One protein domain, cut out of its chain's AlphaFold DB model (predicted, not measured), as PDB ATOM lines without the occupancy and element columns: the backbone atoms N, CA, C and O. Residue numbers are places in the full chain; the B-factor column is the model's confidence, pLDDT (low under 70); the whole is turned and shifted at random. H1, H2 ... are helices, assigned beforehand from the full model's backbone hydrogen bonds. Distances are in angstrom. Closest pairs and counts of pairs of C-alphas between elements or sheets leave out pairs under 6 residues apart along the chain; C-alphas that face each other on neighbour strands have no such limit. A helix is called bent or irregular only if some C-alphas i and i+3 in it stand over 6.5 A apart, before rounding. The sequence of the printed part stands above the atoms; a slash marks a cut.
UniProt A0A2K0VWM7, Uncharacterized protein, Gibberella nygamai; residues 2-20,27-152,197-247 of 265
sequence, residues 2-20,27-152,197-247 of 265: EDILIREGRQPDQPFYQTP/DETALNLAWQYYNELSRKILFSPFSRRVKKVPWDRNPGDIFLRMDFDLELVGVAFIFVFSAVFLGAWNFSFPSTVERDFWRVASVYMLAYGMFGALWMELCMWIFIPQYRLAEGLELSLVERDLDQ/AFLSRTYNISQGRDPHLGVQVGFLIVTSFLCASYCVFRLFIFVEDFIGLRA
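This is residues 2 to 20, 27 to 152 and 197 to 247 of the 265 residues of an uncharacterized protein of Gibberella nygamai (UniProt A0A2K0VWM7). Three long helices, H3, the arm H4a of the bent helix H4, and H6, make an elongated bundle in which H3 and H6 both pack on H4a and run opposite to it. At one end H2 stands crosswise, the short H4b and H5 gather there with long loops, and H1 lies farther out. The printed part has 196 residues with six named helices, H1 to H6 in order, and no named strand; the class is all helix. It is loose, with a radius of gyration of the C-alphas of 20.9 A, and spans 71 by 37 by 35 A.

H1, residues 2 to 7, touches no helix. H4, residues 100 to 139, is the hub; by its hydrogen bonds it was assigned as one helix, but it is bent, C-alphas 129 and 132 being 7.1 A apart, into H4a, residues 100 to 129, and H4b, residues 132 to 139, at a steep tilt of 54 degrees. H2, residues 30 to 44, touches H4a with residues 30 to 31 alone, closest at the C-alphas of Ala 30 and Met 128, 5.1 A, only just about perpendicular at 71 degrees. H3, residues 72 to 92, and H4a form a helical hairpin, opposite ways at a shallow tilt of 4 degrees, closest at the C-alphas of Ser 86 and Leu 114, 5.1 A. H6, residues 217 to 247, touches H4a, opposite ways at a shallow tilt of 32 degrees, only just short of steep; the closest C-alphas, of Ala 109 and Phe 233, are 5.3 A apart. H5, residues 145 to 152, is close to H4b but not clearly touching, the closest C-alphas, of Pro 133 and Glu 147, being 6.8 A apart. Every O i to N i+4 pair is within hydrogen-bond range in H1, H2 and H4b, against 12 of 17 in H3, 24 of 26 in H4a, 3 of 4 in H5 and 25 of 27 in H6.

H1 begins at C-alpha 2 (85.549, 4.349, 37.967). H2 measures 21.3 A, H3 32.3 A and H4a 43.1 A, with a kink of 32 degrees near residue 115. H6 measures 45.6 A and ends at C-alpha 247 (65.599, -60.133, 57.311).

The C-alphas farthest apart, of Asp 3 and Pro 98, are 72.7 A apart. Residues 21 to 26 and 153 to 196 are not printed, with C-alpha gaps of 14.7 A and 30.1 A. H2 to H3 is a long link of 27 residues. The pLDDT is under 70 at residues 2 to 14 and 49 to 50.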
ATOM      1  N   GLU A   2      85.796   3.319  36.937       59.41
ATOM      2  CA  GLU A   2      85.549   4.349  37.967       59.41
ATOM      3  C   GLU A   2      84.136   4.962  37.915       59.41
ATOM      4  O   GLU A   2      83.472   5.014  38.944       59.41
ATOM      5  N   ASP A   3      83.606   5.276  36.728       56.78
ATOM      6  CA  ASP A   3      82.241   5.825  36.603       56.78
ATOM      7  C   ASP A   3      81.132   4.857  37.046       56.78
ATOM      8  O   ASP A   3      80.106   5.283  37.570       56.78
ATOM      9  N   ILE A   4      81.330   3.544  36.867       61.16
ATOM     10  CA  ILE A   4      80.381   2.515  37.328       61.16
ATOM     11  C   ILE A   4      80.472   2.382  38.852       61.16
ATOM     12  O   ILE A   4      79.451   2.274  39.521       61.16
ATOM     13  N   LEU A   5      81.691   2.445  39.402       59.94
ATOM     14  CA  LEU A   5      81.937   2.373  40.845       59.94
ATOM     15  C   LEU A   5      81.279   3.545  41.589       59.94
ATOM     16  O   LEU A   5      80.656   3.332  42.626       59.94
ATOM     17  N   ILE A   6      81.362   4.755  41.031       59.12
ATOM     18  CA  ILE A   6      80.761   5.965  41.609       59.12
ATOM     19  C   ILE A   6      79.231   5.950  41.460       59.12
ATOM     20  O   ILE A   6      78.519   6.316  42.394       59.12
ATOM     21  N   ARG A   7      78.704   5.498  40.311       57.19
ATOM     22  CA  ARG A   7      77.257   5.480  40.024       57.19
ATOM     23  C   ARG A   7      76.480   4.459  40.859       57.19
ATOM     24  O   ARG A   7      75.347   4.736  41.233       57.19
ATOM     25  N   GLU A   8      77.093   3.320  41.165       60.41
ATOM     26  CA  GLU A   8      76.509   2.240  41.980       60.41
ATOM     27  C   GLU A   8      76.793   2.411  43.490       60.41
ATOM     28  O   GLU A   8      76.501   1.525  44.290       60.41
ATOM     29  N   GLY A   9      77.354   3.555  43.908       59.47
ATOM     30  CA  GLY A   9      77.449   3.940  45.321       59.47
ATOM     31  C   GLY A   9      78.647   3.381  46.094       59.47
ATOM     32  O   GLY A   9      78.653   3.454  47.325       59.47
ATOM     33  N   ARG A  10      79.680   2.850  45.423       60.34
ATOM     34  CA  ARG A  10      80.915   2.443  46.105       60.34
ATOM     35  C   ARG A  10      81.757   3.676  46.428       60.34
ATOM     36  O   ARG A  10      82.198   4.384  45.524       60.34
ATOM     37  N   GLN A  11      82.043   3.900  47.710       61.56
ATOM     38  CA  GLN A  11      83.023   4.913  48.093       61.56
ATOM     39  C   GLN A  11      84.436   4.448  47.654       61.56
ATOM     40  O   GLN A  11      84.773   3.276  47.865       61.56
ATOM     41  N   PRO A  12      85.256   5.301  47.005       58.94
ATOM     42  CA  PRO A  12      86.560   4.914  46.441       58.94
ATOM     43  C   PRO A  12      87.558   4.326  47.453       58.94
ATOM     44  O   PRO A  12      88.518   3.661  47.071       58.94
ATOM     45  N   ASP A  13      87.335   4.585  48.735       64.62
ATOM     46  CA  ASP A  13      88.139   4.200  49.891       64.62
ATOM     47  C   ASP A  13      87.720   2.865  50.535       64.62
ATOM     48  O   ASP A  13      88.453   2.346  51.379       64.62
ATOM     49  N   GLN A  14      86.594   2.258  50.133       69.56
ATOM     50  CA  GLN A  14      86.164   0.979  50.708       69.56
ATOM     51  C   GLN A  14      86.996  -0.214  50.187       69.56
ATOM     52  O   GLN A  14      86.986  -0.508  48.976       69.56
ATOM     53  N   PRO A  15      87.669  -0.968  51.085       73.62
ATOM     54  CA  PRO A  15      88.441  -2.144  50.701       73.62
ATOM     55  C   PRO A  15      87.519  -3.237  50.146       73.62
ATOM     56  O   PRO A  15      86.416  -3.448  50.641       73.62
ATOM     57  N   PHE A  16      87.977  -3.950  49.116       79.06
ATOM     58  CA  PHE A  16      87.341  -5.201  48.698       79.06
ATOM     59  C   PHE A  16      87.946  -6.376  49.468       79.06
ATOM     60  O   PHE A  16      89.130  -6.342  49.814       79.06
ATOM     61  N   TYR A  17      87.159  -7.426  49.704       79.56
ATOM     62  CA  TYR A  17      87.602  -8.589  50.477       79.56
ATOM     63  C   TYR A  17      87.769  -9.826  49.592       79.56
ATOM     64  O   TYR A  17      88.817 -10.472  49.618       79.56
ATOM     65  N   GLN A  18      86.758 -10.143  48.787       80.44
ATOM     66  CA  GLN A  18      86.711 -11.342  47.948       80.44
ATOM     67  C   GLN A  18      86.952 -10.983  46.483       80.44
ATOM     68  O   GLN A  18      87.892 -11.472  45.842       80.44
ATOM     69  N   THR A  19      86.131 -10.074  45.967       83.38
ATOM     70  CA  THR A  19      86.134  -9.641  44.576       83.38
ATOM     71  C   THR A  19      86.054  -8.117  44.480       83.38
ATOM     72  O   THR A  19      85.490  -7.449  45.345       83.38
ATOM     73  N   PRO A  20      86.555  -7.507  43.395       79.38
ATOM     74  CA  PRO A  20      86.375  -6.075  43.184       79.38
ATOM     75  C   PRO A  20      84.901  -5.652  43.076       79.38
ATOM     76  O   PRO A  20      84.631  -4.466  43.234       79.38
ATOM     77  N   ASP A  27      76.356 -12.727  48.777       79.44
ATOM     78  CA  ASP A  27      75.328 -13.594  49.349       79.44
ATOM     79  C   ASP A  27      75.669 -13.916  50.803       79.44
ATOM     80  O   ASP A  27      76.402 -14.853  51.100       79.44
ATOM     81  N   GLU A  28      75.149 -13.138  51.744       84.62
ATOM     82  CA  GLU A  28      75.418 -13.312  53.178       84.62
ATOM     83  C   GLU A  28      74.207 -13.880  53.911       84.62
ATOM     84  O   GLU A  28      73.793 -13.399  54.964       84.62
ATOM     85  N   THR A  29      73.607 -14.913  53.323       87.12
ATOM     86  CA  THR A  29      72.495 -15.622  53.952       87.12
ATOM     87  C   THR A  29      72.960 -16.348  55.215       87.12
ATOM     88  O   THR A  29      74.117 -16.752  55.320       87.12
ATOM     89  N   ALA A  30      72.058 -16.563  56.178       89.25
ATOM     90  CA  ALA A  30      72.375 -17.284  57.413       89.25
ATOM     91  C   ALA A  30      72.982 -18.669  57.126       89.25
ATOM     92  O   ALA A  30      73.979 -19.055  57.739       89.25
ATOM     93  N   LEU A  31      72.429 -19.379  56.134       89.94
ATOM     94  CA  LEU A  31      72.957 -20.656  55.668       89.94
ATOM     95  C   LEU A  31      74.369 -20.510  55.088       89.94
ATOM     96  O   LEU A  31      75.253 -21.281  55.458       89.94
ATOM     97  N   ASN A  32      74.606 -19.516  54.223       90.19
ATOM     98  CA  ASN A  32      75.924 -19.312  53.628       90.19
ATOM     99  C   ASN A  32      76.971 -18.890  54.670       90.19
ATOM    100  O   ASN A  32      78.101 -19.369  54.634       90.19
ATOM    101  N   LEU A  33      76.597 -18.059  55.647       90.88
ATOM    102  CA  LEU A  33      77.461 -17.671  56.763       90.88
ATOM    103  C   LEU A  33      77.866 -18.885  57.608       90.88
ATOM    104  O   LEU A  33      79.051 -19.061  57.899       90.88
ATOM    105  N   ALA A  34      76.911 -19.754  57.959       91.69
ATOM    106  CA  ALA A  34      77.206 -21.011  58.643       91.69
ATOM    107  C   ALA A  34      78.137 -21.895  57.803       91.69
ATOM    108  O   ALA A  34      79.156 -22.380  58.295       91.69
ATOM    109  N   TRP A  35      77.807 -22.082  56.528       90.06
ATOM    110  CA  TRP A  35      78.542 -22.951  55.617       90.06
ATOM    111  C   TRP A  35      79.984 -22.493  55.386       90.06
ATOM    112  O   TRP A  35      80.912 -23.288  55.540       90.06
ATOM    113  N   GLN A  36      80.200 -21.208  55.092       88.38
ATOM    114  CA  GLN A  36      81.542 -20.646  54.938       88.38
ATOM    115  C   GLN A  36      82.352 -20.776  56.228       88.38
ATOM    116  O   GLN A  36      83.527 -21.146  56.177       88.38
ATOM    117  N   TYR A  37      81.726 -20.541  57.387       90.81
ATOM    118  CA  TYR A  37      82.384 -20.724  58.676       90.81
ATOM    119  C   TYR A  37      82.844 -22.174  58.878       90.81
ATOM    120  O   TYR A  37      84.002 -22.403  59.231       90.81
ATOM    121  N   TYR A  38      81.971 -23.156  58.629       90.06
ATOM    122  CA  TYR A  38      82.322 -24.571  58.771       90.06
ATOM    123  C   TYR A  38      83.382 -25.014  57.765       90.06
ATOM    124  O   TYR A  38      84.286 -25.753  58.149       90.06
ATOM    125  N   ASN A  39      83.335 -24.530  56.524       88.88
ATOM    126  CA  ASN A  39      84.368 -24.812  55.530       88.88
ATOM    127  C   ASN A  39      85.726 -24.235  55.938       88.88
ATOM    128  O   ASN A  39      86.748 -24.908  55.824       88.88
ATOM    129  N   GLU A  40      85.773 -23.004  56.445       88.19
ATOM    130  CA  GLU A  40      87.020 -22.427  56.955       88.19
ATOM    131  C   GLU A  40      87.525 -23.155  58.207       88.19
ATOM    132  O   GLU A  40      88.726 -23.408  58.343       88.19
ATOM    133  N   LEU A  41      86.623 -23.553  59.105       89.56
ATOM    134  CA  LEU A  41      86.967 -24.356  60.275       89.56
ATOM    135  C   LEU A  41      87.526 -25.727  59.867       89.56
ATOM    136  O   LEU A  41      88.571 -26.133  60.373       89.56
ATOM    137  N   SER A  42      86.889 -26.418  58.922       88.19
ATOM    138  CA  SER A  42      87.338 -27.729  58.449       88.19
ATOM    139  C   SER A  42      88.704 -27.631  57.764       88.19
ATOM    140  O   SER A  42      89.600 -28.432  58.042       88.19
ATOM    141  N   ARG A  43      88.921 -26.583  56.955       85.25
ATOM    142  CA  ARG A  43      90.219 -26.275  56.323       85.25
ATOM    143  C   ARG A  43      91.324 -26.084  57.362       85.25
ATOM    144  O   ARG A  43      92.445 -26.533  57.132       85.25
ATOM    145  N   LYS A  44      91.024 -25.454  58.503       86.50
ATOM    146  CA  LYS A  44      91.973 -25.318  59.622       86.50
ATOM    147  C   LYS A  44      92.260 -26.645  60.328       86.50
ATOM    148  O   LYS A  44      93.372 -26.834  60.804       86.50
ATOM    149  N   ILE A  45      91.293 -27.561  60.346       87.06
ATOM    150  CA  ILE A  45      91.414 -28.918  60.909       87.06
ATOM    151  C   ILE A  45      92.048 -29.899  59.889       87.06
ATOM    152  O   ILE A  45      92.086 -31.101  60.113       87.06
ATOM    153  N   LEU A  46      92.604 -29.399  58.772       78.00
ATOM    154  CA  LEU A  46      93.233 -30.182  57.691       78.00
ATOM    155  C   LEU A  46      92.275 -31.136  56.943       78.00
ATOM    156  O   LEU A  46      92.727 -31.999  56.193       78.00
ATOM    157  N   PHE A  47      90.958 -30.945  57.068       78.69
ATOM    158  CA  PHE A  47      89.936 -31.739  56.384       78.69
ATOM    159  C   PHE A  47      89.089 -30.845  55.461       78.69
ATOM    160  O   PHE A  47      88.349 -29.976  55.917       78.69
ATOM    161  N   SER A  48      89.193 -31.023  54.139       74.19
ATOM    162  CA  SER A  48      88.500 -30.174  53.148       74.19
ATOM    163  C   SER A  48      87.683 -31.011  52.155       74.19
ATOM    164  O   SER A  48      88.115 -31.180  51.015       74.19
ATOM    165  N   PRO A  49      86.514 -31.539  52.562       69.69
ATOM    166  CA  PRO A  49      85.765 -32.505  51.756       69.69
ATOM    167  C   PRO A  49      84.961 -31.892  50.595       69.69
ATOM    168  O   PRO A  49      84.733 -32.581  49.610       69.69
ATOM    169  N   PHE A  50      84.524 -30.627  50.677       68.31
ATOM    170  CA  PHE A  50      83.456 -30.131  49.788       68.31
ATOM    171  C   PHE A  50      83.915 -29.282  48.594       68.31
ATOM    172  O   PHE A  50      83.330 -29.374  47.521       68.31
ATOM    173  N   SER A  51      84.945 -28.441  48.741       72.88
ATOM    174  CA  SER A  51      85.392 -27.555  47.655       72.88
ATOM    175  C   SER A  51      86.869 -27.204  47.780       72.88
ATOM    176  O   SER A  51      87.411 -27.045  48.879       72.88
ATOM    177  N   ARG A  52      87.534 -27.056  46.629       79.56
ATOM    178  CA  ARG A  52      88.919 -26.579  46.548       79.56
ATOM    179  C   ARG A  52      88.997 -25.152  47.100       79.56
ATOM    180  O   ARG A  52      88.212 -24.288  46.737       79.56
ATOM    181  N   ARG A  53      89.999 -24.855  47.924       78.50
ATOM    182  CA  ARG A  53      90.194 -23.492  48.440       78.50
ATOM    183  C   ARG A  53      90.612 -22.519  47.328       78.50
ATOM    184  O   ARG A  53      91.533 -22.823  46.566       78.50
ATOM    185  N   VAL A  54      89.981 -21.342  47.271       82.12
ATOM    186  CA  VAL A  54      90.464 -20.207  46.464       82.12
ATOM    187  C   VAL A  54      91.667 -19.589  47.181       82.12
ATOM    188  O   VAL A  54      91.581 -19.233  48.352       82.12
ATOM    189  N   LYS A  55      92.825 -19.546  46.513       81.00
ATOM    190  CA  LYS A  55      94.095 -19.105  47.125       81.00
ATOM    191  C   LYS A  55      94.491 -17.677  46.747       81.00
ATOM    192  O   LYS A  55      95.325 -17.097  47.434       81.00
ATOM    193  N   LYS A  56      93.931 -17.135  45.663       82.19
ATOM    194  CA  LYS A  56      94.258 -15.807  45.136       82.19
ATOM    195  C   LYS A  56      93.199 -14.783  45.541       82.19
ATOM    196  O   LYS A  56      92.018 -15.113  45.590       82.19
ATOM    197  N   VAL A  57      93.654 -13.565  45.825       80.12
ATOM    198  CA  VAL A  57      92.820 -12.372  46.021       80.12
ATOM    199  C   VAL A  57      93.320 -11.309  45.032       80.12
ATOM    200  O   VAL A  57      94.524 -11.036  45.046       80.12
ATOM    201  N   PRO A  58      92.460 -10.725  44.177       82.88
ATOM    202  CA  PRO A  58      91.045 -11.057  43.982       82.88
ATOM    203  C   PRO A  58      90.844 -12.491  43.465       82.88
ATOM    204  O   PRO A  58      91.778 -13.110  42.949       82.88
ATOM    205  N   TRP A  59      89.644 -13.039  43.660       83.62
ATOM    206  CA  TRP A  59      89.331 -14.405  43.235       83.62
ATOM    207  C   TRP A  59      89.547 -14.608  41.732       83.62
ATOM    208  O   TRP A  59      89.113 -13.808  40.909       83.62
ATOM    209  N   ASP A  60      90.198 -15.718  41.380       85.25
ATOM    210  CA  ASP A  60      90.466 -16.130  39.997       85.25
ATOM    211  C   ASP A  60      89.369 -17.035  39.413       85.25
ATOM    212  O   ASP A  60      89.397 -17.364  38.227       85.25
ATOM    213  N   ARG A  61      88.402 -17.448  40.240       84.69
ATOM    214  CA  ARG A  61      87.263 -18.288  39.857       84.69
ATOM    215  C   ARG A  61      86.067 -18.060  40.777       84.69
ATOM    216  O   ARG A  61      86.245 -17.670  41.929       84.69
ATOM    217  N   ASN A  62      84.878 -18.420  40.300       82.00
ATOM    218  CA  ASN A  62      83.687 -18.486  41.144       82.00
ATOM    219  C   ASN A  62      83.767 -19.714  42.082       82.00
ATOM    220  O   ASN A  62      83.979 -20.832  41.584       82.00
ATOM    221  N   PRO A  63      83.655 -19.564  43.414       81.69
ATOM    222  CA  PRO A  63      83.613 -20.704  44.320       81.69
ATOM    223  C   PRO A  63      82.317 -21.500  44.132       81.69
ATOM    224  O   PRO A  63      81.235 -20.935  44.037       81.69
ATOM    225  N   GLY A  64      82.424 -22.829  44.106       81.44
ATOM    226  CA  GLY A  64      81.259 -23.724  44.036       81.44
ATOM    227  C   GLY A  64      80.605 -23.992  45.395       81.44
ATOM    228  O   GLY A  64      79.654 -24.756  45.475       81.44
ATOM    229  N   ASP A  65      81.144 -23.413  46.466       83.19
ATOM    230  CA  ASP A  65      80.707 -23.576  47.852       83.19
ATOM    231  C   ASP A  65      79.961 -22.348  48.389       83.19
ATOM    232  O   ASP A  65      79.914 -22.158  49.599       83.19
ATOM    233  N   ILE A  66      79.387 -21.518  47.516       83.56
ATOM    234  CA  ILE A  66      78.515 -20.408  47.912       83.56
ATOM    235  C   ILE A  66      77.063 -20.879  47.843       83.56
ATOM    236  O   ILE A  66      76.587 -21.289  46.785       83.56
ATOM    237  N   PHE A  67      76.350 -20.786  48.965       84.44
ATOM    238  CA  PHE A  67      74.898 -20.926  48.959       84.44
ATOM    239  C   PHE A  67      74.259 -19.625  48.488       84.44
ATOM    240  O   PHE A  67      74.344 -18.599  49.165       84.44
ATOM    241  N   LEU A  68      73.613 -19.701  47.327       82.62
ATOM    242  CA  LEU A  68      72.834 -18.606  46.768       82.62
ATOM    243  C   LEU A  68      71.615 -18.315  47.641       82.62
ATOM    244  O   LEU A  68      71.068 -19.194  48.315       82.62
ATOM    245  N   ARG A  69      71.171 -17.066  47.595       80.31
ATOM    246  CA  ARG A  69      69.916 -16.658  48.207       80.31
ATOM    247  C   ARG A  69      68.728 -17.318  47.508       80.31
ATOM    248  O   ARG A  69      68.609 -17.257  46.289       80.31
ATOM    249  N   MET A  70      67.833 -17.894  48.303       81.06
ATOM    250  CA  MET A  70      66.512 -18.325  47.855       81.06
ATOM    251  C   MET A  70      65.465 -17.318  48.335       81.06
ATOM    252  O   MET A  70      65.594 -16.744  49.417       81.06
ATOM    253  N   ASP A  71      64.452 -17.064  47.509       84.88
ATOM    254  CA  ASP A  71      63.269 -16.329  47.951       84.88
ATOM    255  C   ASP A  71      62.411 -17.222  48.857       84.88
ATOM    256  O   ASP A  71      62.441 -18.449  48.748       84.88
ATOM    257  N   PHE A  72      61.605 -16.602  49.720       83.62
ATOM    258  CA  PHE A  72      60.772 -17.303  50.704       83.62
ATOM    259  C   PHE A  72      59.865 -18.374  50.074       83.62
ATOM    260  O   PHE A  72      59.728 -19.471  50.608       83.62
ATOM    261  N   ASP A  73      59.298 -18.101  48.897       86.88
ATOM    262  CA  ASP A  73      58.438 -19.063  48.201       86.88
ATOM    263  C   ASP A  73      59.213 -20.322  47.771       86.88
ATOM    264  O   ASP A  73      58.701 -21.438  47.869       86.88
ATOM    265  N   LEU A  74      60.474 -20.165  47.351       88.25
ATOM    266  CA  LEU A  74      61.350 -21.291  47.015       88.25
ATOM    267  C   LEU A  74      61.796 -22.041  48.275       88.25
ATOM    268  O   LEU A  74      61.892 -23.270  48.253       88.25
ATOM    269  N   GLU A  75      62.030 -21.329  49.377       86.31
ATOM    270  CA  GLU A  75      62.323 -21.947  50.673       86.31
ATOM    271  C   GLU A  75      61.150 -22.822  51.142       86.31
ATOM    272  O   GLU A  75      61.375 -23.962  51.550       86.31
ATOM    273  N   LEU A  76      59.901 -22.363  50.991       88.56
ATOM    274  CA  LEU A  76      58.701 -23.153  51.305       88.56
ATOM    275  C   LEU A  76      58.597 -24.428  50.463       88.56
ATOM    276  O   LEU A  76      58.255 -25.489  50.990       88.56
ATOM    277  N   VAL A  77      58.920 -24.346  49.170       91.81
ATOM    278  CA  VAL A  77      58.992 -25.528  48.300       91.81
ATOM    279  C   VAL A  77      60.061 -26.494  48.815       91.81
ATOM    280  O   VAL A  77      59.789 -27.686  48.962       91.81
ATOM    281  N   GLY A  78      61.250 -25.994  49.165       89.19
ATOM    282  CA  GLY A  78      62.320 -26.799  49.758       89.19
ATOM    283  C   GLY A  78      61.898 -27.483  51.060       89.19
ATOM    284  O   GLY A  78      62.125 -28.682  51.234       89.19
ATOM    285  N   VAL A  79      61.211 -26.759  51.946       89.44
ATOM    286  CA  VAL A  79      60.641 -27.303  53.185       89.44
ATOM    287  C   VAL A  79      59.638 -28.410  52.872       89.44
ATOM    288  O   VAL A  79      59.739 -29.488  53.453       89.44
ATOM    289  N   ALA A  80      58.724 -28.206  51.920       91.94
ATOM    290  CA  ALA A  80      57.761 -29.229  51.514       91.94
ATOM    291  C   ALA A  80      58.453 -30.508  51.006       91.94
ATOM    292  O   ALA A  80      58.082 -31.608  51.420       91.94
ATOM    293  N   PHE A  81      59.500 -30.381  50.186       92.62
ATOM    294  CA  PHE A  81      60.303 -31.527  49.744       92.62
ATOM    295  C   PHE A  81      60.976 -32.254  50.913       92.62
ATOM    296  O   PHE A  81      60.929 -33.484  50.976       92.62
ATOM    297  N   ILE A  82      61.564 -31.515  51.860       91.00
ATOM    298  CA  ILE A  82      62.180 -32.093  53.063       91.00
ATOM    299  C   ILE A  82      61.135 -32.838  53.894       91.00
ATOM    300  O   ILE A  82      61.408 -33.932  54.375       91.00
ATOM    301  N   PHE A  83      59.931 -32.292  54.036       90.88
ATOM    302  CA  PHE A  83      58.839 -32.944  54.751       90.88
ATOM    303  C   PHE A  83      58.406 -34.251  54.105       90.88
ATOM    304  O   PHE A  83      58.254 -35.251  54.804       90.88
ATOM    305  N   VAL A  84      58.224 -34.252  52.783       92.94
ATOM    306  CA  VAL A  84      57.875 -35.465  52.031       92.94
ATOM    307  C   VAL A  84      58.968 -36.515  52.201       92.94
ATOM    308  O   VAL A  84      58.668 -37.666  52.508       92.94
ATOM    309  N   PHE A  85      60.235 -36.113  52.083       91.75
ATOM    310  CA  PHE A  85      61.371 -36.998  52.316       91.75
ATOM    311  C   PHE A  85      61.394 -37.549  53.752       91.75
ATOM    312  O   PHE A  85      61.512 -38.757  53.945       91.75
ATOM    313  N   SER A  86      61.223 -36.697  54.763       92.19
ATOM    314  CA  SER A  86      61.208 -37.109  56.170       92.19
ATOM    315  C   SER A  86      60.010 -37.991  56.524       92.19
ATOM    316  O   SER A  86      60.122 -38.851  57.397       92.19
ATOM    317  N   ALA A  87      58.872 -37.825  55.844       91.94
ATOM    318  CA  ALA A  87      57.691 -38.656  56.050       91.94
ATOM    319  C   ALA A  87      57.920 -40.120  55.646       91.94
ATOM    320  O   ALA A  87      57.282 -41.004  56.215       91.94
ATOM    321  N   VAL A  88      58.864 -40.406  54.738       92.06
ATOM    322  CA  VAL A  88      59.195 -41.784  54.336       92.06
ATOM    323  C   VAL A  88      59.644 -42.630  55.532       92.06
ATOM    324  O   VAL A  88      59.266 -43.796  55.624       92.06
ATOM    325  N   PHE A  89      60.363 -42.053  56.503       90.38
ATOM    326  CA  PHE A  89      60.824 -42.786  57.695       90.38
ATOM    327  C   PHE A  89      59.669 -43.253  58.594       90.38
ATOM    328  O   PHE A  89      59.767 -44.276  59.273       90.38
ATOM    329  N   LEU A  90      58.524 -42.567  58.538       90.31
ATOM    330  CA  LEU A  90      57.310 -42.998  59.232       90.31
ATOM    331  C   LEU A  90      56.670 -44.235  58.583       90.31
ATOM    332  O   LEU A  90      55.839 -44.881  59.217       90.31
ATOM    333  N   GLY A  91      57.058 -44.609  57.360       86.50
ATOM    334  CA  GLY A  91      56.527 -45.788  56.674       86.50
ATOM    335  C   GLY A  91      56.757 -47.095  57.442       86.50
ATOM    336  O   GLY A  91      55.876 -47.950  57.482       86.50
ATOM    337  N   ALA A  92      57.890 -47.223  58.139       84.75
ATOM    338  CA  ALA A  92      58.229 -48.410  58.929       84.75
ATOM    339  C   ALA A  92      57.695 -48.370  60.381       84.75
ATOM    340  O   ALA A  92      58.160 -49.112  61.245       84.75
ATOM    341  N   TRP A  93      56.691 -47.534  60.686       87.88
ATOM    342  CA  TRP A  93      56.170 -47.352  62.054       87.88
ATOM    343  C   TRP A  93      55.679 -48.641  62.739       87.88
ATOM    344  O   TRP A  93      55.779 -48.787  63.967       87.88
ATOM    345  N   ASN A  94      55.127 -49.558  61.938       84.94
ATOM    346  CA  ASN A  94      54.543 -50.829  62.373       84.94
ATOM    347  C   ASN A  94      55.407 -52.047  62.015       84.94
ATOM    348  O   ASN A  94      54.922 -53.174  62.092       84.94
ATOM    349  N   PHE A  95      56.662 -51.849  61.605       82.12
ATOM    350  CA  PHE A  95      57.546 -52.973  61.299       82.12
ATOM    351  C   PHE A  95      57.927 -53.741  62.571       82.12
ATOM    352  O   PHE A  95      57.995 -53.184  63.672       82.12
ATOM    353  N   SER A  96      58.134 -55.050  62.420       79.62
ATOM    354  CA  SER A  96      58.576 -55.924  63.503       79.62
ATOM    355  C   SER A  96      60.085 -55.786  63.684       79.62
ATOM    356  O   SER A  96      60.853 -56.287  62.865       79.62
ATOM    357  N   PHE A  97      60.497 -55.118  64.758       83.88
ATOM    358  CA  PHE A  97      61.902 -55.025  65.145       83.88
ATOM    359  C   PHE A  97      62.285 -56.185  66.077       83.88
ATOM    360  O   PHE A  97      61.434 -56.631  66.857       83.88
ATOM    361  N   PRO A  98      63.542 -56.665  66.032       81.25
ATOM    362  CA  PRO A  98      64.034 -57.717  66.921       81.25
ATOM    363  C   PRO A  98      63.903 -57.366  68.409       81.25
ATOM    364  O   PRO A  98      63.587 -58.238  69.220       81.25
ATOM    365  N   SER A  99      64.103 -56.093  68.773       87.88
ATOM    366  CA  SER A  99      63.935 -55.599  70.142       87.88
ATOM    367  C   SER A  99      62.913 -54.459  70.262       87.88
ATOM    368  O   SER A  99      62.650 -53.693  69.330       87.88
ATOM    369  N   THR A 100      62.340 -54.305  71.459       88.00
ATOM    370  CA  THR A 100      61.444 -53.181  71.781       88.00
ATOM    371  C   THR A 100      62.175 -51.840  71.809       88.00
ATOM    372  O   THR A 100      61.580 -50.823  71.463       88.00
ATOM    373  N   VAL A 101      63.460 -51.844  72.177       90.75
ATOM    374  CA  VAL A 101      64.302 -50.644  72.233       90.75
ATOM    375  C   VAL A 101      64.560 -50.106  70.829       90.75
ATOM    376  O   VAL A 101      64.347 -48.920  70.604       90.75
ATOM    377  N   GLU A 102      64.941 -50.960  69.876       89.62
ATOM    378  CA  GLU A 102      65.167 -50.560  68.475       89.62
ATOM    379  C   GLU A 102      63.907 -49.947  67.861       89.62
ATOM    380  O   GLU A 102      63.970 -48.878  67.254       89.62
ATOM    381  N   ARG A 103      62.737 -50.554  68.103       89.94
ATOM    382  CA  ARG A 103      61.448 -50.013  67.649       89.94
ATOM    383  C   ARG A 103      61.181 -48.616  68.205       89.94
ATOM    384  O   ARG A 103      60.744 -47.725  67.476       89.94
ATOM    385  N   ASP A 104      61.371 -48.432  69.507       91.38
ATOM    386  CA  ASP A 104      61.067 -47.158  70.153       91.38
ATOM    387  C   ASP A 104      62.077 -46.082  69.711       91.38
ATOM    388  O   ASP A 104      61.678 -44.955  69.411       91.38
ATOM    389  N   PHE A 105      63.354 -46.443  69.532       92.75
ATOM    390  CA  PHE A 105      64.368 -45.571  68.932       92.75
ATOM    391  C   PHE A 105      64.049 -45.202  67.482       92.75
ATOM    392  O   PHE A 105      64.169 -44.029  67.131       92.75
ATOM    393  N   TRP A 106      63.583 -46.142  66.654       93.62
ATOM    394  CA  TRP A 106      63.147 -45.866  65.281       93.62
ATOM    395  C   TRP A 106      62.035 -44.822  65.237       93.62
ATOM    396  O   TRP A 106      62.087 -43.870  64.452       93.62
ATOM    397  N   ARG A 107      61.035 -44.960  66.111       93.62
ATOM    398  CA  ARG A 107      59.921 -44.009  66.210       93.62
ATOM    399  C   ARG A 107      60.407 -42.626  66.621       93.62
ATOM    400  O   ARG A 107      60.032 -41.641  65.987       93.62
ATOM    401  N   VAL A 108      61.271 -42.554  67.634       94.62
ATOM    402  CA  VAL A 108      61.879 -41.291  68.077       94.62
ATOM    403  C   VAL A 108      62.710 -40.666  66.955       94.62
ATOM    404  O   VAL A 108      62.550 -39.479  66.685       94.62
ATOM    405  N   ALA A 109      63.535 -41.451  66.262       94.56
ATOM    406  CA  ALA A 109      64.365 -40.985  65.156       94.56
ATOM    407  C   ALA A 109      63.515 -40.470  63.986       94.56
ATOM    408  O   ALA A 109      63.783 -39.392  63.463       94.56
ATOM    409  N   SER A 110      62.449 -41.180  63.621       94.44
ATOM    410  CA  SER A 110      61.546 -40.788  62.532       94.44
ATOM    411  C   SER A 110      60.807 -39.484  62.842       94.44
ATOM    412  O   SER A 110      60.760 -38.577  62.009       94.44
ATOM    413  N   VAL A 111      60.284 -39.343  64.068       94.75
ATOM    414  CA  VAL A 111      59.652 -38.094  64.529       94.75
ATOM    415  C   VAL A 111      60.670 -36.958  64.578       94.75
ATOM    416  O   VAL A 111      60.372 -35.846  64.145       94.75
ATOM    417  N   TYR A 112      61.885 -37.232  65.059       95.12
ATOM    418  CA  TYR A 112      62.960 -36.249  65.086       95.12
ATOM    419  C   TYR A 112      63.320 -35.770  63.672       95.12
ATOM    420  O   TYR A 112      63.436 -34.568  63.463       95.12
ATOM    421  N   MET A 113      63.447 -36.664  62.687       94.31
ATOM    422  CA  MET A 113      63.778 -36.302  61.298       94.31
ATOM    423  C   MET A 113      62.706 -35.419  60.652       94.31
ATOM    424  O   MET A 113      63.027 -34.500  59.893       94.31
ATOM    425  N   LEU A 114      61.434 -35.656  60.977       93.00
ATOM    426  CA  LEU A 114      60.335 -34.784  60.568       93.00
ATOM    427  C   LEU A 114      60.436 -33.408  61.239       93.00
ATOM    428  O   LEU A 114      60.354 -32.374  60.577       93.00
ATOM    429  N   ALA A 115      60.668 -33.397  62.551       93.19
ATOM    430  CA  ALA A 115      60.768 -32.173  63.333       93.19
ATOM    431  C   ALA A 115      62.000 -31.331  62.958       93.19
ATOM    432  O   ALA A 115      61.928 -30.103  62.938       93.19
ATOM    433  N   TYR A 116      63.115 -31.972  62.610       92.50
ATOM    434  CA  TYR A 116      64.359 -31.324  62.213       92.50
ATOM    435  C   TYR A 116      64.171 -30.418  60.994       92.50
ATOM    436  O   TYR A 116      64.684 -29.301  60.994       92.50
ATOM    437  N   GLY A 117      63.397 -30.848  59.990       87.62
ATOM    438  CA  GLY A 117      63.097 -30.022  58.815       87.62
ATOM    439  C   GLY A 117      62.407 -28.708  59.190       87.62
ATOM    440  O   GLY A 117      62.834 -27.638  58.759       87.62
ATOM    441  N   MET A 118      61.405 -28.775  60.074       88.31
ATOM    442  CA  MET A 118      60.704 -27.591  60.587       88.31
ATOM    443  C   MET A 118      61.609 -26.702  61.426       88.31
ATOM    444  O   MET A 118      61.717 -25.504  61.179       88.31
ATOM    445  N   PHE A 119      62.241 -27.278  62.450       91.88
ATOM    446  CA  PHE A 119      63.023 -26.511  63.412       91.88
ATOM    447  C   PHE A 119      64.285 -25.931  62.779       91.88
ATOM    448  O   PHE A 119      64.649 -24.807  63.106       91.88
ATOM    449  N   GLY A 120      64.919 -26.652  61.855       90.50
ATOM    450  CA  GLY A 120      66.071 -26.178  61.096       90.50
ATOM    451  C   GLY A 120      65.720 -25.011  60.175       90.50
ATOM    452  O   GLY A 120      66.411 -23.993  60.212       90.50
ATOM    453  N   ALA A 121      64.627 -25.119  59.410       89.06
ATOM    454  CA  ALA A 121      64.155 -24.035  58.544       89.06
ATOM    455  C   ALA A 121      63.776 -22.791  59.358       89.06
ATOM    456  O   ALA A 121      64.319 -21.711  59.131       89.06
ATOM    457  N   LEU A 122      62.949 -22.962  60.398       90.56
ATOM    458  CA  LEU A 122      62.566 -21.874  61.300       90.56
ATOM    459  C   LEU A 122      63.783 -21.233  61.972       90.56
ATOM    460  O   LEU A 122      63.841 -20.014  62.102       90.56
ATOM    461  N   TRP A 123      64.764 -22.027  62.404       92.81
ATOM    462  CA  TRP A 123      65.993 -21.508  62.999       92.81
ATOM    463  C   TRP A 123      66.769 -20.630  62.014       92.81
ATOM    464  O   TRP A 123      67.124 -19.504  62.361       92.81
ATOM    465  N   MET A 124      66.983 -21.099  60.781       90.62
ATOM    466  CA  MET A 124      67.687 -20.330  59.750       90.62
ATOM    467  C   MET A 124      66.936 -19.049  59.370       90.62
ATOM    468  O   MET A 124      67.563 -17.992  59.279       90.62
ATOM    469  N   GLU A 125      65.607 -19.104  59.243       89.31
ATOM    470  CA  GLU A 125      64.772 -17.924  58.993       89.31
ATOM    471  C   GLU A 125      64.849 -16.912  60.142       89.31
ATOM    472  O   GLU A 125      65.081 -15.722  59.917       89.31
ATOM    473  N   LEU A 126      64.709 -17.357  61.395       90.81
ATOM    474  CA  LEU A 126      64.833 -16.486  62.568       90.81
ATOM    475  C   LEU A 126      66.223 -15.843  62.634       90.81
ATOM    476  O   LEU A 126      66.357 -14.658  62.962       90.81
ATOM    477  N   CYS A 127      67.265 -16.605  62.311       90.19
ATOM    478  CA  CYS A 127      68.624 -16.096  62.268       90.19
ATOM    479  C   CYS A 127      68.807 -15.041  61.185       90.19
ATOM    480  O   CYS A 127      69.341 -13.975  61.492       90.19
ATOM    481  N   MET A 128      68.311 -15.297  59.974       88.75
ATOM    482  CA  MET A 128      68.426 -14.373  58.849       88.75
ATOM    483  C   MET A 128      67.644 -13.078  59.073       88.75
ATOM    484  O   MET A 128      68.162 -11.987  58.853       88.75
ATOM    485  N   TRP A 129      66.401 -13.184  59.542       86.31
ATOM    486  CA  TRP A 129      65.468 -12.055  59.570       86.31
ATOM    487  C   TRP A 129      65.479 -11.251  60.867       86.31
ATOM    488  O   TRP A 129      65.019 -10.108  60.885       86.31
ATOM    489  N   ILE A 130      65.937 -11.841  61.972       86.31
ATOM    490  CA  ILE A 130      65.839 -11.221  63.297       86.31
ATOM    491  C   ILE A 130      67.212 -11.111  63.927       86.31
ATOM    492  O   ILE A 130      67.652 -10.008  64.243       86.31
ATOM    493  N   PHE A 131      67.884 -12.239  64.146       87.00
ATOM    494  CA  PHE A 131      69.078 -12.236  64.978       87.00
ATOM    495  C   PHE A 131      70.241 -11.527  64.287       87.00
ATOM    496  O   PHE A 131      70.717 -10.522  64.811       87.00
ATOM    497  N   ILE A 132      70.692 -12.001  63.122       86.38
ATOM    498  CA  ILE A 132      71.899 -11.481  62.459       86.38
ATOM    499  C   ILE A 132      71.828  -9.954  62.247       86.38
ATOM    500  O   ILE A 132      72.738  -9.277  62.740       86.38
ATOM    501  N   PRO A 133      70.744  -9.378  61.677       85.62
ATOM    502  CA  PRO A 133      70.644  -7.929  61.492       85.62
ATOM    503  C   PRO A 133      70.684  -7.157  62.816       85.62
ATOM    504  O   PRO A 133      71.399  -6.164  62.943       85.62
ATOM    505  N   GLN A 134      69.971  -7.631  63.847       84.12
ATOM    506  CA  GLN A 134      69.970  -6.982  65.163       84.12
ATOM    507  C   GLN A 134      71.354  -6.974  65.803       84.12
ATOM    508  O   GLN A 134      71.720  -6.004  66.465       84.12
ATOM    509  N   TYR A 135      72.116  -8.052  65.640       82.50
ATOM    510  CA  TYR A 135      73.450  -8.156  66.210       82.50
ATOM    511  C   TYR A 135      74.468  -7.292  65.466       82.50
ATOM    512  O   TYR A 135      75.251  -6.624  66.139       82.50
ATOM    513  N   ARG A 136      74.422  -7.218  64.128       84.12
ATOM    514  CA  ARG A 136      75.291  -6.303  63.363       84.12
ATOM    515  C   ARG A 136      75.024  -4.845  63.709       84.12
ATOM    516  O   ARG A 136      75.952  -4.126  64.072       84.12
ATOM    517  N   LEU A 137      73.750  -4.450  63.708       83.69
ATOM    518  CA  LEU A 137      73.338  -3.107  64.118       83.69
ATOM    519  C   LEU A 137      73.761  -2.808  65.557       83.69
ATOM    520  O   LEU A 137      74.195  -1.703  65.866       83.69
ATOM    521  N   ALA A 138      73.686  -3.804  66.444       80.50
ATOM    522  CA  ALA A 138      74.197  -3.653  67.792       80.50
ATOM    523  C   ALA A 138      75.719  -3.425  67.771       80.50
ATOM    524  O   ALA A 138      76.207  -2.522  68.438       80.50
ATOM    525  N   GLU A 139      76.512  -4.194  67.037       79.62
ATOM    526  CA  GLU A 139      77.969  -3.994  66.949       79.62
ATOM    527  C   GLU A 139      78.389  -2.691  66.245       79.62
ATOM    528  O   GLU A 139      79.566  -2.344  66.287       79.62
ATOM    529  N   GLY A 140      77.443  -1.925  65.688       79.31
ATOM    530  CA  GLY A 140      77.723  -0.703  64.928       79.31
ATOM    531  C   GLY A 140      78.228  -0.993  63.515       79.31
ATOM    532  O   GLY A 140      78.796  -0.111  62.879       79.31
ATOM    533  N   LEU A 141      78.045  -2.229  63.044       81.81
ATOM    534  CA  LEU A 141      78.370  -2.652  61.687       81.81
ATOM    535  C   LEU A 141      77.234  -2.261  60.741       81.81
ATOM    536  O   LEU A 141      76.055  -2.325  61.101       81.81
ATOM    537  N   GLU A 142      77.592  -1.904  59.511       80.31
ATOM    538  CA  GLU A 142      76.605  -1.692  58.460       80.31
ATOM    539  C   GLU A 142      75.931  -3.010  58.057       80.31
ATOM    540  O   GLU A 142      76.570  -4.066  57.992       80.31
ATOM    541  N   LEU A 143      74.632  -2.932  57.756       80.94
ATOM    542  CA  LEU A 143      73.869  -4.042  57.180       80.94
ATOM    543  C   LEU A 143      74.478  -4.442  55.838       80.94
ATOM    544  O   LEU A 143      74.843  -3.571  55.036       80.94
ATOM    545  N   SER A 144      74.536  -5.747  55.588       80.88
ATOM    546  CA  SER A 144      74.979  -6.273  54.301       80.88
ATOM    547  C   SER A 144      74.014  -5.935  53.170       80.88
ATOM    548  O   SER A 144      72.858  -5.591  53.410       80.88
ATOM    549  N   LEU A 145      74.461  -6.064  51.917       80.94
ATOM    550  CA  LEU A 145      73.601  -5.852  50.744       80.94
ATOM    551  C   LEU A 145      72.334  -6.716  50.802       80.94
ATOM    552  O   LEU A 145      71.233  -6.219  50.565       80.94
ATOM    553  N   VAL A 146      72.480  -7.987  51.189       83.44
ATOM    554  CA  VAL A 146      71.351  -8.913  51.347       83.44
ATOM    555  C   VAL A 146      70.413  -8.441  52.445       83.44
ATOM    556  O   VAL A 146      69.204  -8.416  52.250       83.44
ATOM    557  N   GLU A 147      70.954  -8.050  53.594       83.06
ATOM    558  CA  GLU A 147      70.150  -7.588  54.723       83.06
ATOM    559  C   GLU A 147      69.408  -6.288  54.398       83.06
ATOM    560  O   GLU A 147      68.251  -6.152  54.785       83.06
ATOM    561  N   ARG A 148      70.025  -5.365  53.647       83.94
ATOM    562  CA  ARG A 148      69.381  -4.127  53.174       83.94
ATOM    563  C   ARG A 148      68.223  -4.415  52.223       83.94
ATOM    564  O   ARG A 148      67.159  -3.825  52.381       83.94
ATOM    565  N   ASP A 149      68.401  -5.325  51.266       84.31
ATOM    566  CA  ASP A 149      67.319  -5.726  50.358       84.31
ATOM    567  C   ASP A 149      66.195  -6.461  51.108       84.31
ATOM    568  O   ASP A 149      65.015  -6.177  50.908       84.31
ATOM    569  N   LEU A 150      66.540  -7.355  52.040       81.69
ATOM    570  CA  LEU A 150      65.556  -8.025  52.896       81.69
ATOM    571  C   LEU A 150      64.808  -7.040  53.801       81.69
ATOM    572  O   LEU A 150      63.627  -7.245  54.076       81.69
ATOM    573  N   ASP A 151      65.449  -5.952  54.236       79.75
ATOM    574  CA  ASP A 151      64.805  -4.927  55.057       79.75
ATOM    575  C   ASP A 151      63.656  -4.219  54.318       79.75
ATOM    576  O   ASP A 151      62.674  -3.811  54.947       79.75
ATOM    577  N   GLN A 152      63.717  -4.156  52.986       83.19
ATOM    578  CA  GLN A 152      62.666  -3.577  52.146       83.19
ATOM    579  C   GLN A 152      61.513  -4.553  51.868       83.19
ATOM    580  O   GLN A 152      60.401  -4.121  51.557       83.19
ATOM    581  N   ALA A 197      76.606 -12.978  77.160       84.88
ATOM    582  CA  ALA A 197      77.772 -12.250  76.660       84.88
ATOM    583  C   ALA A 197      78.617 -13.149  75.749       84.88
ATOM    584  O   ALA A 197      79.014 -12.742  74.664       84.88
ATOM    585  N   PHE A 198      78.817 -14.400  76.166       87.38
ATOM    586  CA  PHE A 198      79.546 -15.395  75.387       87.38
ATOM    587  C   PHE A 198      78.826 -15.754  74.079       87.38
ATOM    588  O   PHE A 198      79.437 -15.709  73.018       87.38
ATOM    589  N   LEU A 199      77.519 -16.040  74.130       87.50
ATOM    590  CA  LEU A 199      76.724 -16.397  72.948       87.50
ATOM    591  C   LEU A 199      76.614 -15.253  71.933       87.50
ATOM    592  O   LEU A 199      76.501 -15.508  70.739       87.50
ATOM    593  N   SER A 200      76.654 -14.003  72.399       84.12
ATOM    594  CA  SER A 200      76.633 -12.827  71.522       84.12
ATOM    595  C   SER A 200      78.008 -12.420  70.999       84.12
ATOM    596  O   SER A 200      78.094 -11.450  70.255       84.12
ATOM    597  N   ARG A 201      79.077 -13.141  71.356       87.31
ATOM    598  CA  ARG A 201      80.414 -12.871  70.835       87.31
ATOM    599  C   ARG A 201      80.471 -13.231  69.354       87.31
ATOM    600  O   ARG A 201      80.154 -14.362  68.984       87.31
ATOM    601  N   THR A 202      80.938 -12.300  68.534       85.50
ATOM    602  CA  THR A 202      81.212 -12.540  67.117       85.50
ATOM    603  C   THR A 202      82.610 -13.125  66.941       85.50
ATOM    604  O   THR A 202      83.585 -12.655  67.537       85.50
ATOM    605  N   TYR A 203      82.710 -14.190  66.147       85.44
ATOM    606  CA  TYR A 203      83.964 -14.829  65.780       85.44
ATOM    607  C   TYR A 203      84.086 -14.879  64.260       85.44
ATOM    608  O   TYR A 203      83.199 -15.364  63.559       85.44
ATOM    609  N   ASN A 204      85.197 -14.357  63.751       87.62
ATOM    610  CA  ASN A 204      85.455 -14.276  62.325       87.62
ATOM    611  C   ASN A 204      86.717 -15.069  61.979       87.62
ATOM    612  O   ASN A 204      87.817 -14.748  62.436       87.62
ATOM    613  N   ILE A 205      86.536 -16.122  61.184       86.06
ATOM    614  CA  ILE A 205      87.598 -17.030  60.734       86.06
ATOM    615  C   ILE A 205      88.045 -16.696  59.298       86.06
ATOM    616  O   ILE A 205      89.071 -17.210  58.854       86.06
ATOM    617  N   SER A 206      87.325 -15.811  58.597       82.75
ATOM    618  CA  SER A 206      87.514 -15.540  57.169       82.75
ATOM    619  C   SER A 206      88.916 -15.038  56.808       82.75
ATOM    620  O   SER A 206      89.600 -14.336  57.567       82.75
ATOM    621  N   GLN A 207      89.342 -15.387  55.594       72.75
ATOM    622  CA  GLN A 207      90.571 -14.888  54.993       72.75
ATOM    623  C   GLN A 207      90.412 -13.390  54.695       72.75
ATOM    624  O   GLN A 207      89.590 -13.011  53.874       72.75
ATOM    625  N   GLY A 208      91.178 -12.541  55.386       74.81
ATOM    626  CA  GLY A 208      91.054 -11.079  55.289       74.81
ATOM    627  C   GLY A 208      90.220 -10.427  56.399       74.81
ATOM    628  O   GLY A 208      90.115  -9.206  56.409       74.81
ATOM    629  N   ARG A 209      89.696 -11.212  57.360       80.12
ATOM    630  CA  ARG A 209      88.860 -10.731  58.482       80.12
ATOM    631  C   ARG A 209      87.709  -9.837  58.008       80.12
ATOM    632  O   ARG A 209      87.480  -8.769  58.570       80.12
ATOM    633  N   ASP A 210      86.988 -10.299  56.993       83.12
ATOM    634  CA  ASP A 210      85.843  -9.594  56.418       83.12
ATOM    635  C   ASP A 210      84.754  -9.384  57.489       83.12
ATOM    636  O   ASP A 210      84.199 -10.381  57.967       83.12
ATOM    637  N   PRO A 211      84.440  -8.136  57.897       82.50
ATOM    638  CA  PRO A 211      83.474  -7.849  58.959       82.50
ATOM    639  C   PRO A 211      82.101  -8.485  58.723       82.50
ATOM    640  O   PRO A 211      81.410  -8.858  59.673       82.50
ATOM    641  N   HIS A 212      81.723  -8.673  57.461       83.00
ATOM    642  CA  HIS A 212      80.428  -9.215  57.097       83.00
ATOM    643  C   HIS A 212      80.337 -10.744  57.241       83.00
ATOM    644  O   HIS A 212      79.255 -11.279  57.483       83.00
ATOM    645  N   LEU A 213      81.470 -11.451  57.222       85.19
ATOM    646  CA  LEU A 213      81.551 -12.893  57.499       85.19
ATOM    647  C   LEU A 213      81.726 -13.214  58.993       85.19
ATOM    648  O   LEU A 213      81.977 -14.361  59.364       85.19
ATOM    649  N   GLY A 214      81.623 -12.210  59.868       85.81
ATOM    650  CA  GLY A 214      81.584 -12.412  61.311       85.81
ATOM    651  C   GLY A 214      80.308 -13.141  61.730       85.81
ATOM    652  O   GLY A 214      79.204 -12.686  61.445       85.81
ATOM    653  N   VAL A 215      80.460 -14.262  62.437       86.88
ATOM    654  CA  VAL A 215      79.332 -15.089  62.881       86.88
ATOM    655  C   VAL A 215      79.309 -15.179  64.405       86.88
ATOM    656  O   VAL A 215      80.350 -15.268  65.054       86.88
ATOM    657  N   GLN A 216      78.121 -15.157  65.004       90.00
ATOM    658  CA  GLN A 216      77.975 -15.264  66.458       90.00
ATOM    659  C   GLN A 216      78.193 -16.689  66.959       90.00
ATOM    660  O   GLN A 216      77.714 -17.659  66.372       90.00
ATOM    661  N   VAL A 217      78.805 -16.805  68.136       90.12
ATOM    662  CA  VAL A 217      79.031 -18.093  68.801       90.12
ATOM    663  C   VAL A 217      77.716 -18.816  69.106       90.12
ATOM    664  O   VAL A 217      77.621 -20.019  68.886       90.12
ATOM    665  N   GLY A 218      76.681 -18.109  69.564       90.62
ATOM    666  CA  GLY A 218      75.388 -18.732  69.858       90.62
ATOM    667  C   GLY A 218      74.706 -19.307  68.620       90.62
ATOM    668  O   GLY A 218      74.168 -20.411  68.680       90.62
ATOM    669  N   PHE A 219      74.800 -18.605  67.488       92.00
ATOM    670  CA  PHE A 219      74.314 -19.110  66.208       92.00
ATOM    671  C   PHE A 219      75.012 -20.416  65.818       92.00
ATOM    672  O   PHE A 219      74.354 -21.392  65.455       92.00
ATOM    673  N   LEU A 220      76.337 -20.458  65.959       92.94
ATOM    674  CA  LEU A 220      77.137 -21.633  65.628       92.94
ATOM    675  C   LEU A 220      76.847 -22.813  66.552       92.94
ATOM    676  O   LEU A 220      76.676 -23.920  66.059       92.94
ATOM    677  N   ILE A 221      76.743 -22.589  67.866       93.31
ATOM    678  CA  ILE A 221      76.476 -23.657  68.843       93.31
ATOM    679  C   ILE A 221      75.130 -24.322  68.562       93.31
ATOM    680  O   ILE A 221      75.064 -25.547  68.484       93.31
ATOM    681  N   VAL A 222      74.067 -23.534  68.385       93.75
ATOM    682  CA  VAL A 222      72.728 -24.084  68.123       93.75
ATOM    683  C   VAL A 222      72.699 -24.805  66.777       93.75
ATOM    684  O   VAL A 222      72.226 -25.937  66.704       93.75
ATOM    685  N   THR A 223      73.275 -24.204  65.733       93.38
ATOM    686  CA  THR A 223      73.345 -24.827  64.401       93.38
ATOM    687  C   THR A 223      74.153 -26.129  64.436       93.38
ATOM    688  O   THR A 223      73.699 -27.145  63.921       93.38
ATOM    689  N   SER A 224      75.313 -26.141  65.102       93.81
ATOM    690  CA  SER A 224      76.140 -27.341  65.295       93.81
ATOM    691  C   SER A 224      75.389 -28.434  66.049       93.81
ATOM    692  O   SER A 224      75.460 -29.596  65.662       93.81
ATOM    693  N   PHE A 225      74.654 -28.080  67.106       95.12
ATOM    694  CA  PHE A 225      73.866 -29.036  67.879       95.12
ATOM    695  C   PHE A 225      72.749 -29.668  67.040       95.12
ATOM    696  O   PHE A 225      72.585 -30.890  67.057       95.12
ATOM    697  N   LEU A 226      72.020 -28.859  66.264       94.00
ATOM    698  CA  LEU A 226      70.999 -29.342  65.334       94.00
ATOM    699  C   LEU A 226      71.611 -30.290  64.291       94.00
ATOM    700  O   LEU A 226      71.131 -31.409  64.131       94.00
ATOM    701  N   CYS A 227      72.714 -29.905  63.643       93.06
ATOM    702  CA  CYS A 227      73.371 -30.761  62.651       93.06
ATOM    703  C   CYS A 227      73.929 -32.058  63.260       93.06
ATOM    704  O   CYS A 227      73.774 -33.126  62.675       93.06
ATOM    705  N   ALA A 228      74.557 -31.992  64.436       94.88
ATOM    706  CA  ALA A 228      75.114 -33.168  65.100       94.88
ATOM    707  C   ALA A 228      74.019 -34.165  65.497       94.88
ATOM    708  O   ALA A 228      74.159 -35.362  65.251       94.88
ATOM    709  N   SER A 229      72.913 -33.674  66.063       95.06
ATOM    710  CA  SER A 229      71.773 -34.530  66.407       95.06
ATOM    711  C   SER A 229      71.135 -35.153  65.162       95.06
ATOM    712  O   SER A 229      70.888 -36.358  65.166       95.06
ATOM    713  N   TYR A 230      71.000 -34.407  64.061       94.06
ATOM    714  CA  TYR A 230      70.594 -34.963  62.767       94.06
ATOM    715  C   TYR A 230      71.509 -36.096  62.305       94.06
ATOM    716  O   TYR A 230      71.016 -37.171  61.973       94.06
ATOM    717  N   CYS A 231      72.829 -35.903  62.334       95.50
ATOM    718  CA  CYS A 231      73.779 -36.940  61.933       95.50
ATOM    719  C   CYS A 231      73.628 -38.220  62.767       95.50
ATOM    720  O   CYS A 231      73.685 -39.310  62.206       95.50
ATOM    721  N   VAL A 232      73.402 -38.102  64.079       95.62
ATOM    722  CA  VAL A 232      73.217 -39.256  64.974       95.62
ATOM    723  C   VAL A 232      71.952 -40.039  64.620       95.62
ATOM    724  O   VAL A 232      72.031 -41.241  64.372       95.62
ATOM    725  N   PHE A 233      70.795 -39.373  64.543       94.94
ATOM    726  CA  PHE A 233      69.535 -40.047  64.203       94.94
ATOM    727  C   PHE A 233      69.540 -40.593  62.773       94.94
ATOM    728  O   PHE A 233      69.027 -41.684  62.522       94.94
ATOM    729  N   ARG A 234      70.169 -39.873  61.840       94.50
ATOM    730  CA  ARG A 234      70.307 -40.308  60.450       94.50
ATOM    731  C   ARG A 234      71.189 -41.543  60.326       94.50
ATOM    732  O   ARG A 234      70.838 -42.444  59.572       94.50
ATOM    733  N   LEU A 235      72.305 -41.588  61.055       95.69
ATOM    734  CA  LEU A 235      73.188 -42.751  61.082       95.69
ATOM    735  C   LEU A 235      72.481 -43.961  61.695       95.69
ATOM    736  O   LEU A 235      72.620 -45.059  61.170       95.69
ATOM    737  N   PHE A 236      71.700 -43.759  62.757       93.69
ATOM    738  CA  PHE A 236      70.898 -44.823  63.356       93.69
ATOM    739  C   PHE A 236      69.896 -45.416  62.355       93.69
ATOM    740  O   PHE A 236      69.942 -46.616  62.108       93.69
ATOM    741  N   ILE A 237      69.058 -44.579  61.725       92.56
ATOM    742  CA  ILE A 237      68.095 -45.027  60.700       92.56
ATOM    743  C   ILE A 237      68.815 -45.786  59.586       92.56
ATOM    744  O   ILE A 237      68.394 -46.867  59.203       92.56
ATOM    745  N   PHE A 238      69.940 -45.246  59.111       93.00
ATOM    746  CA  PHE A 238      70.734 -45.890  58.075       93.00
ATOM    747  C   PHE A 238      71.227 -47.277  58.509       93.00
ATOM    748  O   PHE A 238      71.094 -48.230  57.758       93.00
ATOM    749  N   VAL A 239      71.773 -47.426  59.718       92.19
ATOM    750  CA  VAL A 239      72.231 -48.733  60.215       92.19
ATOM    751  C   VAL A 239      71.067 -49.724  60.337       92.19
ATOM    752  O   VAL A 239      71.212 -50.867  59.903       92.19
ATOM    753  N   GLU A 240      69.920 -49.288  60.856       89.62
ATOM    754  CA  GLU A 240      68.716 -50.122  60.968       89.62
ATOM    755  C   GLU A 240      68.171 -50.551  59.603       89.62
ATOM    756  O   GLU A 240      67.844 -51.724  59.424       89.62
ATOM    757  N   ASP A 241      68.162 -49.662  58.606       88.62
ATOM    758  CA  ASP A 241      67.764 -50.000  57.235       88.62
ATOM    759  C   ASP A 241      68.630 -51.151  56.685       88.62
ATOM    760  O   ASP A 241      68.117 -52.121  56.122       88.62
ATOM    761  N   PHE A 242      69.948 -51.104  56.911       88.62
ATOM    762  CA  PHE A 242      70.868 -52.169  56.492       88.62
ATOM    763  C   PHE A 242      70.666 -53.486  57.249       88.62
ATOM    764  O   PHE A 242      70.851 -54.560  56.668       88.62
ATOM    765  N   ILE A 243      70.309 -53.431  58.533       87.12
ATOM    766  CA  ILE A 243      69.979 -54.628  59.316       87.12
ATOM    767  C   ILE A 243      68.661 -55.227  58.813       87.12
ATOM    768  O   ILE A 243      68.588 -56.439  58.608       87.12
ATOM    769  N   GLY A 244      67.662 -54.391  58.526       81.44
ATOM    770  CA  GLY A 244      66.369 -54.797  57.977       81.44
ATOM    771  C   GLY A 244      66.484 -55.527  56.637       81.44
ATOM    772  O   GLY A 244      65.807 -56.534  56.430       81.44
ATOM    773  N   LEU A 245      67.414 -55.111  55.767       82.25
ATOM    774  CA  LEU A 245      67.690 -55.804  54.500       82.25
ATOM    775  C   LEU A 245      68.135 -57.267  54.686       82.25
ATOM    776  O   LEU A 245      67.944 -58.081  53.785       82.25
ATOM    777  N   ARG A 246      68.695 -57.639  55.846       79.69
ATOM    778  CA  ARG A 246      69.089 -59.033  56.124       79.69
ATOM    779  C   ARG A 246      67.905 -59.943  56.443       79.69
ATOM    780  O   ARG A 246      68.036 -61.154  56.305       79.69
ATOM    781  N   ALA A 247      66.775 -59.384  56.869       75.06
ATOM    782  CA  ALA A 247      65.599 -60.133  57.311       75.06
ATOM    783  C   ALA A 247      64.506 -60.239  56.229       75.06
ATOM    784  O   ALA A 247      63.348 -60.515  56.544       75.06
TER     785      ALA A 247